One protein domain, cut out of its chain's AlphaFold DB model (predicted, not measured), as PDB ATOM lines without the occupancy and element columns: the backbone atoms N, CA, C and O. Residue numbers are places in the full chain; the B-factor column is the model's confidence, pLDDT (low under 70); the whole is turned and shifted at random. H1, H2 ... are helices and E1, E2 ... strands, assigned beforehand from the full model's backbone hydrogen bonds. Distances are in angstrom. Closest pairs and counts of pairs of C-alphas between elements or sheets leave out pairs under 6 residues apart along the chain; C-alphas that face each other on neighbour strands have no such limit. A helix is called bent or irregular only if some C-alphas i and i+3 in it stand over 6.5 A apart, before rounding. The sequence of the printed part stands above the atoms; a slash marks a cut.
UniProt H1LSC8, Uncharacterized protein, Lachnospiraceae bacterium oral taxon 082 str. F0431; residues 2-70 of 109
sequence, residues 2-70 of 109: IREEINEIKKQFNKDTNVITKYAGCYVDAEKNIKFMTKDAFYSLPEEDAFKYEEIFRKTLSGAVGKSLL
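What this domain is: This is residues 2 to 70 of the 109 residues of an uncharacterized protein of Lachnospiraceae bacterium oral taxon 082 str. F0431 (UniProt H1LSC8). Two helices, H1 and H2, run opposite ways, partly side by side, and a two-stranded hairpin, E1 and E2, reaches away from them as a long arm. The pieces are loosely joined: H1 meets H2 near the last residues of H2, while the tip of the hairpin, around Glu 31, makes the far end of the longest axis. The printed part has 69 residues with two named helices and two named strands in the order H1, E1, E2, H2, and its class is mixed, helices and strands. The sheet, in the order E1 - E2, is antiparallel. The whole is loose, with a radius of gyration of the C-alphas of 14.5 A and spans of 40 by 29 by 16 A.

How they stand to each other: Start with H1, residues 3 to 12, and compare it with H2, residues 47 to 62. They touch, H2 with residues 58 to 62 alone, and the closest C-alphas are those of Lys 10 and Leu 61, 6.4 A apart. Their lines stand at a shallow tilt of 15 degrees, and they run opposite ways. Then look at E1, residues 22 to 28, and E2, residues 34 to 41, which form a hairpin. They are antiparallel, with 168 degrees between their directions; C-alphas 24 and 39 face each other at 4.2 A. Within hydrogen-bond range you will find N 25 and O 38 at 2.9 A, and N 38 and O 25 at 2.8 A. H1 and E2 are apart, and so are E1 and H2. In H2 every O i to N i+4 pair is within hydrogen-bond range; in H1 5 of 6 are.

Where its parts are: Find C-alpha 3 at (138.909, 128.431, 132.200); from there H1 runs 14.8 A to C-alpha 12. E1 begins at C-alpha 22, at (148.373, 104.759, 131.256), and covers 20.3 A to C-alpha 28. E2 returns from C-alpha 34 to C-alpha 41 over 20.7 A. H2, the longest helix with 16 residues, covers 22.1 A from C-alpha 47 to C-alpha 62 at (134.548, 121.546, 127.570). Neither helix is bent.

The domain as a whole: The two C-alphas farthest apart are those of Glu 4 and Glu 31, 41.6 A, while those of Ile 2 and Leu 70, the first and last printed, are 12.2 A apart. The printed part has no cut. The links E1 to E2 and E2 to H2 are tight, the link H1 to E1 is short, and there is no long link. The mean pLDDT of the printed part is 87.2; look at residues 15 to 18, between H1 and E1, for the 4 residues under 70.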
ATOM      1  N   ILE A   2     140.862 127.924 136.704       84.50
ATOM      2  CA  ILE A   2     140.239 128.902 135.789       84.50
ATOM      3  C   ILE A   2     140.112 128.348 134.363       84.50
ATOM      4  O   ILE A   2     140.786 127.395 133.975       84.50
ATOM      5  N   ARG A   3     139.226 128.941 133.549       86.19
ATOM      6  CA  ARG A   3     138.909 128.431 132.200       86.19
ATOM      7  C   ARG A   3     140.118 128.388 131.261       86.19
ATOM      8  O   ARG A   3     140.174 127.522 130.394       86.19
ATOM      9  N   GLU A   4     141.066 129.299 131.439       90.06
ATOM     10  CA  GLU A   4     142.304 129.362 130.656       90.06
ATOM     11  C   GLU A   4     143.175 128.118 130.878       90.06
ATOM     12  O   GLU A   4     143.549 127.462 129.909       90.06
ATOM     13  N   GLU A   5     143.383 127.706 132.132       89.44
ATOM     14  CA  GLU A   5     144.134 126.488 132.486       89.44
ATOM     15  C   GLU A   5     143.482 125.229 131.902       89.44
ATOM     16  O   GLU A   5     144.151 124.358 131.342       89.44
ATOM     17  N   ILE A   6     142.149 125.151 131.975       90.38
ATOM     18  CA  ILE A   6     141.374 124.039 131.406       90.38
ATOM     19  C   ILE A   6     141.570 123.972 129.885       90.38
ATOM     20  O   ILE A   6     141.701 122.883 129.320       90.38
ATOM     21  N   ASN A   7     141.609 125.124 129.211       89.44
ATOM     22  CA  ASN A   7     141.830 125.186 127.769       89.44
ATOM     23  C   ASN A   7     143.250 124.743 127.382       89.44
ATOM     24  O   ASN A   7     143.393 124.072 126.360       89.44
ATOM     25  N   GLU A   8     144.273 125.052 128.184       90.12
ATOM     26  CA  GLU A   8     145.640 124.564 127.945       90.12
ATOM     27  C   GLU A   8     145.731 123.040 128.063       90.12
ATOM     28  O   GLU A   8     146.277 122.386 127.173       90.12
ATOM     29  N   ILE A   9     145.102 122.449 129.082       88.69
ATOM     30  CA  ILE A   9     145.016 120.987 129.212       88.69
ATOM     31  C   ILE A   9     144.254 120.393 128.025       88.69
ATOM     32  O   ILE A   9     144.693 119.416 127.426       88.69
ATOM     33  N   LYS A  10     143.138 121.006 127.621       87.12
ATOM     34  CA  LYS A  10     142.339 120.540 126.482       87.12
ATOM     35  C   LYS A  10     143.133 120.513 125.171       87.12
ATOM     36  O   LYS A  10     142.895 119.613 124.367       87.12
ATOM     37  N   LYS A  11     144.058 121.454 124.944       87.06
ATOM     38  CA  LYS A  11     144.921 121.483 123.744       87.06
ATOM     39  C   LYS A  11     145.870 120.283 123.664       87.06
ATOM     40  O   LYS A  11     146.231 119.892 122.558       87.06
ATOM     41  N   GLN A  12     146.239 119.696 124.803       86.50
ATOM     42  CA  GLN A  12     147.099 118.509 124.864       86.50
ATOM     43  C   GLN A  12     146.406 117.259 124.315       86.50
ATOM     44  O   GLN A  12     147.054 116.372 123.775       86.50
ATOM     45  N   PHE A  13     145.076 117.204 124.383       81.94
ATOM     46  CA  PHE A  13     144.312 116.185 123.680       81.94
ATOM     47  C   PHE A  13     144.176 116.648 122.229       81.94
ATOM     48  O   PHE A  13     143.379 117.538 121.923       81.94
ATOM     49  N   ASN A  14     144.878 116.037 121.283       72.62
ATOM     50  CA  ASN A  14     144.643 116.190 119.839       72.62
ATOM     51  C   ASN A  14     144.526 114.784 119.209       72.62
ATOM     52  O   ASN A  14     144.789 113.800 119.886       72.62
ATOM     53  N   LYS A  15     144.014 114.681 117.977       63.53
ATOM     54  CA  LYS A  15     143.740 113.370 117.356       63.53
ATOM     55  C   LYS A  15     145.012 112.584 117.025       63.53
ATOM     56  O   LYS A  15     144.951 111.370 116.907       63.53
ATOM     57  N   ASP A  16     146.133 113.285 116.873       64.75
ATOM     58  CA  ASP A  16     147.383 112.723 116.354       64.75
ATOM     59  C   ASP A  16     148.406 112.444 117.473       64.75
ATOM     60  O   ASP A  16     149.360 111.692 117.291       64.75
ATOM     61  N   THR A  17     148.207 113.034 118.654       64.56
ATOM     62  CA  THR A  17     149.018 112.865 119.856       64.56
ATOM     63  C   THR A  17     148.098 112.745 121.065       64.56
ATOM     64  O   THR A  17     147.515 113.729 121.535       64.56
ATOM     65  N   ASN A  18     147.999 111.534 121.602       67.88
ATOM     66  CA  ASN A  18     147.364 111.312 122.888       67.88
ATOM     67  C   ASN A  18     148.409 111.440 124.002       67.88
ATOM     68  O   ASN A  18     149.443 110.770 123.975       67.88
ATOM     69  N   VAL A  19     148.142 112.321 124.967       84.38
ATOM     70  CA  VAL A  19     149.003 112.560 126.139       84.38
ATOM     71  C   VAL A  19     148.738 111.592 127.292       84.38
ATOM     72  O   VAL A  19     149.509 111.549 128.254       84.38
ATOM     73  N   ILE A  20     147.664 110.805 127.219       87.38
ATOM     74  CA  ILE A  20     147.384 109.755 128.191       87.38
ATOM     75  C   ILE A  20     148.352 108.603 127.933       87.38
ATOM     76  O   ILE A  20     148.400 108.033 126.848       87.38
ATOM     77  N   THR A  21     149.120 108.249 128.959       89.69
ATOM     78  CA  THR A  21     150.142 107.199 128.856       89.69
ATOM     79  C   THR A  21     149.691 105.876 129.466       89.69
ATOM     80  O   THR A  21     150.072 104.813 128.981       89.69
ATOM     81  N   LYS A  22     148.865 105.925 130.515       91.31
ATOM     82  CA  LYS A  22     148.373 104.759 131.256       91.31
ATOM     83  C   LYS A  22     146.947 104.991 131.724       91.31
ATOM     84  O   LYS A  22     146.547 106.133 131.953       91.31
ATOM     85  N   TYR A  23     146.222 103.902 131.922       91.19
ATOM     86  CA  TYR A  23     144.945 103.903 132.622       91.19
ATOM     87  C   TYR A  23     144.910 102.764 133.637       91.19
ATOM     88  O   TYR A  23     145.622 101.770 133.504       91.19
ATOM     89  N   ALA A  24     144.065 102.925 134.648       92.56
ATOM     90  CA  ALA A  24     143.730 101.870 135.581       92.56
ATOM     91  C   ALA A  24     142.225 101.882 135.843       92.56
ATOM     92  O   ALA A  24     141.613 102.948 135.928       92.56
ATOM     93  N   GLY A  25     141.637 100.701 135.968       89.88
ATOM     94  CA  GLY A  25     140.217 100.518 136.221       89.88
ATOM     95  C   GLY A  25     139.971  99.351 137.162       89.88
ATOM     96  O   GLY A  25     140.848  98.520 137.403       89.88
ATOM     97  N   CYS A  26     138.762  99.285 137.702       91.81
ATOM     98  CA  CYS A  26     138.305  98.109 138.417       91.81
ATOM     99  C   CYS A  26     136.835  97.839 138.104       91.81
ATOM    100  O   CYS A  26     136.062  98.756 137.823       91.81
ATOM    101  N   TYR A  27     136.470  96.563 138.121       90.50
ATOM    102  CA  TYR A  27     135.086  96.127 138.055       90.50
ATOM    103  C   TYR A  27     134.631  95.728 139.454       90.50
ATOM    104  O   TYR A  27     135.250  94.873 140.098       90.50
ATOM    105  N   VAL A  28     133.541  96.347 139.895       91.00
ATOM    106  CA  VAL A  28     132.961  96.175 141.224       91.00
ATOM    107  C   VAL A  28     131.590  95.520 141.082       91.00
ATOM    108  O   VAL A  28     130.794  95.917 140.230       91.00
ATOM    109  N   ASP A  29     131.325  94.492 141.886       91.81
ATOM    110  CA  ASP A  29     130.022  93.825 141.912       91.81
ATOM    111  C   ASP A  29     128.973  94.598 142.742       91.81
ATOM    112  O   ASP A  29     129.242  95.644 143.334       91.81
ATOM    113  N   ALA A  30     127.753  94.059 142.809       93.19
ATOM    114  CA  ALA A  30     126.664  94.643 143.596       93.19
ATOM    115  C   ALA A  30     126.948  94.694 145.112       93.19
ATOM    116  O   ALA A  30     126.336  95.485 145.828       93.19
ATOM    117  N   GLU A  31     127.874  93.871 145.601       92.31
ATOM    118  CA  GLU A  31     128.290  93.783 147.004       92.31
ATOM    119  C   GLU A  31     129.508  94.676 147.309       92.31
ATOM    120  O   GLU A  31     130.053  94.622 148.409       92.31
ATOM    121  N   LYS A  32     129.921  95.527 146.357       87.62
ATOM    122  CA  LYS A  32     131.107  96.398 146.431       87.62
ATOM    123  C   LYS A  32     132.446  95.656 146.493       87.62
ATOM    124  O   LYS A  32     133.456  96.214 146.919       87.62
ATOM    125  N   ASN A  33     132.489  94.417 146.018       89.31
ATOM    126  CA  ASN A  33     133.730  93.669 145.883       89.31
ATOM    127  C   ASN A  33     134.371  93.940 144.523       89.31
ATOM    128  O   ASN A  33     133.753  93.739 143.475       89.31
ATOM    129  N   ILE A  34     135.653  94.304 144.537       89.88
ATOM    130  CA  ILE A  34     136.472  94.371 143.325       89.88
ATOM    131  C   ILE A  34     136.683  92.940 142.811       89.88
ATOM    132  O   ILE A  34     137.331  92.131 143.474       89.88
ATOM    133  N   LYS A  35     136.138  92.612 141.633       92.19
ATOM    134  CA  LYS A  35     136.345  91.299 140.986       92.19
ATOM    135  C   LYS A  35     137.517  91.293 140.025       92.19
ATOM    136  O   LYS A  35     138.081  90.239 139.757       92.19
ATOM    137  N   PHE A  36     137.842  92.456 139.476       89.62
ATOM    138  CA  PHE A  36     138.873  92.587 138.463       89.62
ATOM    139  C   PHE A  36     139.487  93.978 138.521       89.62
ATOM    140  O   PHE A  36     138.772  94.961 138.717       89.62
ATOM    141  N   MET A  37     140.802  94.045 138.339       88.25
ATOM    142  CA  MET A  37     141.559  95.285 138.222       88.25
ATOM    143  C   MET A  37     142.301  95.264 136.891       88.25
ATOM    144  O   MET A  37     142.888  94.247 136.525       88.25
ATOM    145  N   THR A  38     142.280  96.386 136.187       88.00
ATOM    146  CA  THR A  38     143.054  96.612 134.968       88.00
ATOM    147  C   THR A  38     144.047  97.728 135.199       88.00
ATOM    148  O   THR A  38     143.746  98.711 135.882       88.00
ATOM    149  N   LYS A  39     145.232  97.581 134.616       90.56
ATOM    150  CA  LYS A  39     146.241  98.629 134.548       90.56
ATOM    151  C   LYS A  39     147.112  98.358 133.337       90.56
ATOM    152  O   LYS A  39     147.943  97.458 133.381       90.56
ATOM    153  N   ASP A  40     146.957  99.169 132.304       90.56
ATOM    154  CA  ASP A  40     147.666  98.978 131.044       90.56
ATOM    155  C   ASP A  40     148.111 100.317 130.449       90.56
ATOM    156  O   ASP A  40     147.703 101.409 130.874       90.56
ATOM    157  N   ALA A  41     148.996 100.231 129.458       91.56
ATOM    158  CA  ALA A  41     149.358 101.384 128.653       91.56
ATOM    159  C   ALA A  41     148.131 101.855 127.866       91.56
ATOM    160  O   ALA A  41     147.418 101.056 127.272       91.56
ATOM    161  N   PHE A  42     147.892 103.161 127.799       89.81
ATOM    162  CA  PHE A  42     146.731 103.662 127.056       89.81
ATOM    163  C   PHE A  42     146.815 103.317 125.560       89.81
ATOM    164  O   PHE A  42     145.812 102.995 124.934       89.81
ATOM    165  N   TYR A  43     148.031 103.284 125.009       86.31
ATOM    166  CA  TYR A  43     148.290 102.904 123.620       86.31
ATOM    167  C   TYR A  43     148.003 101.432 123.292       86.31
ATOM    168  O   TYR A  43     148.002 101.081 122.117       86.31
ATOM    169  N   SER A  44     147.793 100.560 124.288       90.06
ATOM    170  CA  SER A  44     147.388  99.173 124.027       90.06
ATOM    171  C   SER A  44     145.877  99.013 123.863       90.06
ATOM    172  O   SER A  44     145.425  97.915 123.543       90.06
ATOM    173  N   LEU A  45     145.092 100.072 124.091       88.31
ATOM    174  CA  LEU A  45     143.657 100.045 123.834       88.31
ATOM    175  C   LEU A  45     143.374  99.947 122.328       88.31
ATOM    176  O   LEU A  45     144.088 100.557 121.527       88.31
ATOM    177  N   PRO A  46     142.300  99.245 121.928       90.69
ATOM    178  CA  PRO A  46     141.760  99.366 120.582       90.69
ATOM    179  C   PRO A  46     141.459 100.831 120.241       90.69
ATOM    180  O   PRO A  46     141.000 101.592 121.094       90.69
ATOM    181  N   GLU A  47     141.666 101.220 118.981       88.12
ATOM    182  CA  GLU A  47     141.481 102.605 118.518       88.12
ATOM    183  C   GLU A  47     140.080 103.154 118.839       88.12
ATOM    184  O   GLU A  47     139.940 104.297 119.269       88.12
ATOM    185  N   GLU A  48     139.042 102.320 118.705       90.44
ATOM    186  CA  GLU A  48     137.663 102.691 119.041       90.44
ATOM    187  C   GLU A  48     137.507 103.077 120.521       90.44
ATOM    188  O   GLU A  48     136.848 104.069 120.845       90.44
ATOM    189  N   ASP A  49     138.125 102.318 121.426       89.00
ATOM    190  CA  ASP A  49     138.041 102.563 122.866       89.00
ATOM    191  C   ASP A  49     138.867 103.789 123.254       89.00
ATOM    192  O   ASP A  49     138.382 104.658 123.984       89.00
ATOM    193  N   ALA A  50     140.077 103.917 122.701       87.88
ATOM    194  CA  ALA A  50     140.914 105.101 122.864       87.88
ATOM    195  C   ALA A  50     140.166 106.378 122.439       87.88
ATOM    196  O   ALA A  50     140.116 107.350 123.201       87.88
ATOM    197  N   PHE A  51     139.502 106.351 121.277       87.19
ATOM    198  CA  PHE A  51     138.718 107.476 120.771       87.19
ATOM    199  C   PHE A  51     137.536 107.827 121.685       87.19
ATOM    200  O   PHE A  51     137.297 109.006 121.956       87.19
ATOM    201  N   LYS A  52     136.814 106.827 122.212       89.81
ATOM    202  CA  LYS A  52     135.724 107.055 123.179       89.81
ATOM    203  C   LYS A  52     136.229 107.744 124.443       89.81
ATOM    204  O   LYS A  52     135.624 108.720 124.889       89.81
ATOM    205  N   TYR A  53     137.340 107.274 125.011       88.62
ATOM    206  CA  TYR A  53     137.935 107.899 126.194       88.62
ATOM    207  C   TYR A  53     138.361 109.342 125.911       88.62
ATOM    208  O   TYR A  53     138.011 110.241 126.678       88.62
ATOM    209  N   GLU A  54     139.043 109.601 124.795       86.69
ATOM    210  CA  GLU A  54     139.403 110.963 124.389       86.69
ATOM    211  C   GLU A  54     138.182 111.873 124.228       86.69
ATOM    212  O   GLU A  54     138.199 113.028 124.669       86.69
ATOM    213  N   GLU A  55     137.108 111.371 123.618       89.00
ATOM    214  CA  GLU A  55     135.865 112.117 123.460       89.00
ATOM    215  C   GLU A  55     135.259 112.478 124.824       89.00
ATOM    216  O   GLU A  55     134.871 113.633 125.037       89.00
ATOM    217  N   ILE A  56     135.230 111.527 125.765       89.88
ATOM    218  CA  ILE A  56     134.780 111.756 127.144       89.88
ATOM    219  C   ILE A  56     135.631 112.848 127.797       89.88
ATOM    220  O   ILE A  56     135.073 113.840 128.267       89.88
ATOM    221  N   PHE A  57     136.964 112.745 127.761       88.94
ATOM    222  CA  PHE A  57     137.849 113.752 128.359       88.94
ATOM    223  C   PHE A  57     137.638 115.141 127.749       88.94
ATOM    224  O   PHE A  57     137.492 116.128 128.476       88.94
ATOM    225  N   ARG A  58     137.533 115.239 126.419       88.12
ATOM    226  CA  ARG A  58     137.251 116.513 125.739       88.12
ATOM    227  C   ARG A  58     135.905 117.098 126.138       88.12
ATOM    228  O   ARG A  58     135.821 118.318 126.321       88.12
ATOM    229  N   LYS A  59     134.857 116.274 126.239       90.19
ATOM    230  CA  LYS A  59     133.517 116.710 126.663       90.19
ATOM    231  C   LYS A  59     133.552 117.221 128.099       90.19
ATOM    232  O   LYS A  59     133.089 118.335 128.341       90.19
ATOM    233  N   THR A  60     134.183 116.480 129.006       90.75
ATOM    234  CA  THR A  60     134.384 116.860 130.414       90.75
ATOM    235  C   THR A  60     135.097 118.210 130.527       90.75
ATOM    236  O   THR A  60     134.560 119.131 131.138       90.75
ATOM    237  N   LEU A  61     136.239 118.387 129.849       89.88
ATOM    238  CA  LEU A  61     137.007 119.644 129.852       89.88
ATOM    239  C   LEU A  61     136.266 120.808 129.171       89.88
ATOM    240  O   LEU A  61     136.510 121.975 129.472       89.88
ATOM    241  N   SER A  62     135.352 120.517 128.242       88.81
ATOM    242  CA  SER A  62     134.548 121.546 127.570       88.81
ATOM    243  C   SER A  62     133.333 121.979 128.386       88.81
ATOM    244  O   SER A  62     132.835 123.085 128.161       88.81
ATOM    245  N   GLY A  63     132.870 121.146 129.316       88.38
ATOM    246  CA  GLY A  63     131.699 121.411 130.141       88.38
ATOM    247  C   GLY A  63     131.911 122.500 131.196       88.38
ATOM    248  O   GLY A  63     132.950 123.167 131.250       88.38
ATOM    249  N   ALA A  64     130.879 122.704 132.017       87.06
ATOM    250  CA  ALA A  64     130.893 123.687 133.095       87.06
ATOM    251  C   ALA A  64     131.614 123.137 134.335       87.06
ATOM    252  O   ALA A  64     131.368 121.996 134.751       87.06
ATOM    253  N   VAL A  65     132.468 123.973 134.934       87.00
ATOM    254  CA  VAL A  65     133.101 123.703 136.232       87.00
ATOM    255  C   VAL A  65     132.008 123.560 137.298       87.00
ATOM    256  O   VAL A  65     131.041 124.319 137.296       87.00
ATOM    257  N   GLY A  66     132.126 122.552 138.160       82.44
ATOM    258  CA  GLY A  66     131.131 122.193 139.175       82.44
ATOM    259  C   GLY A  66     129.968 121.332 138.667       82.44
ATOM    260  O   GLY A  66     129.136 120.916 139.466       82.44
ATOM    261  N   LYS A  67     129.896 121.033 137.360       85.62
ATOM    262  CA  LYS A  67     128.873 120.137 136.787       85.62
ATOM    263  C   LYS A  67     129.479 118.977 136.008       85.62
ATOM    264  O   LYS A  67     129.252 117.824 136.346       85.62
ATOM    265  N   SER A  68     130.212 119.286 134.942       86.56
ATOM    266  CA  SER A  68     130.863 118.279 134.092       86.56
ATOM    267  C   SER A  68     132.328 118.088 134.461       86.56
ATOM    268  O   SER A  68     132.866 117.016 134.235       86.56
ATOM    269  N   LEU A  69     132.956 119.121 135.025       87.38
ATOM    270  CA  LEU A  69     134.312 119.083 135.552       87.38
ATOM    271  C   LEU A  69     134.253 119.471 137.026       87.38
ATOM    272  O   LEU A  69     133.931 120.614 137.346       87.38
ATOM    273  N   LEU A  70     134.513 118.519 137.913       86.19
ATOM    274  CA  LEU A  70     134.534 118.764 139.351       86.19
ATOM    275  C   LEU A  70     135.929 119.241 139.753       86.19
ATOM    276  O   LEU A  70     136.923 118.610 139.396       86.19
TER     277      LEU A  70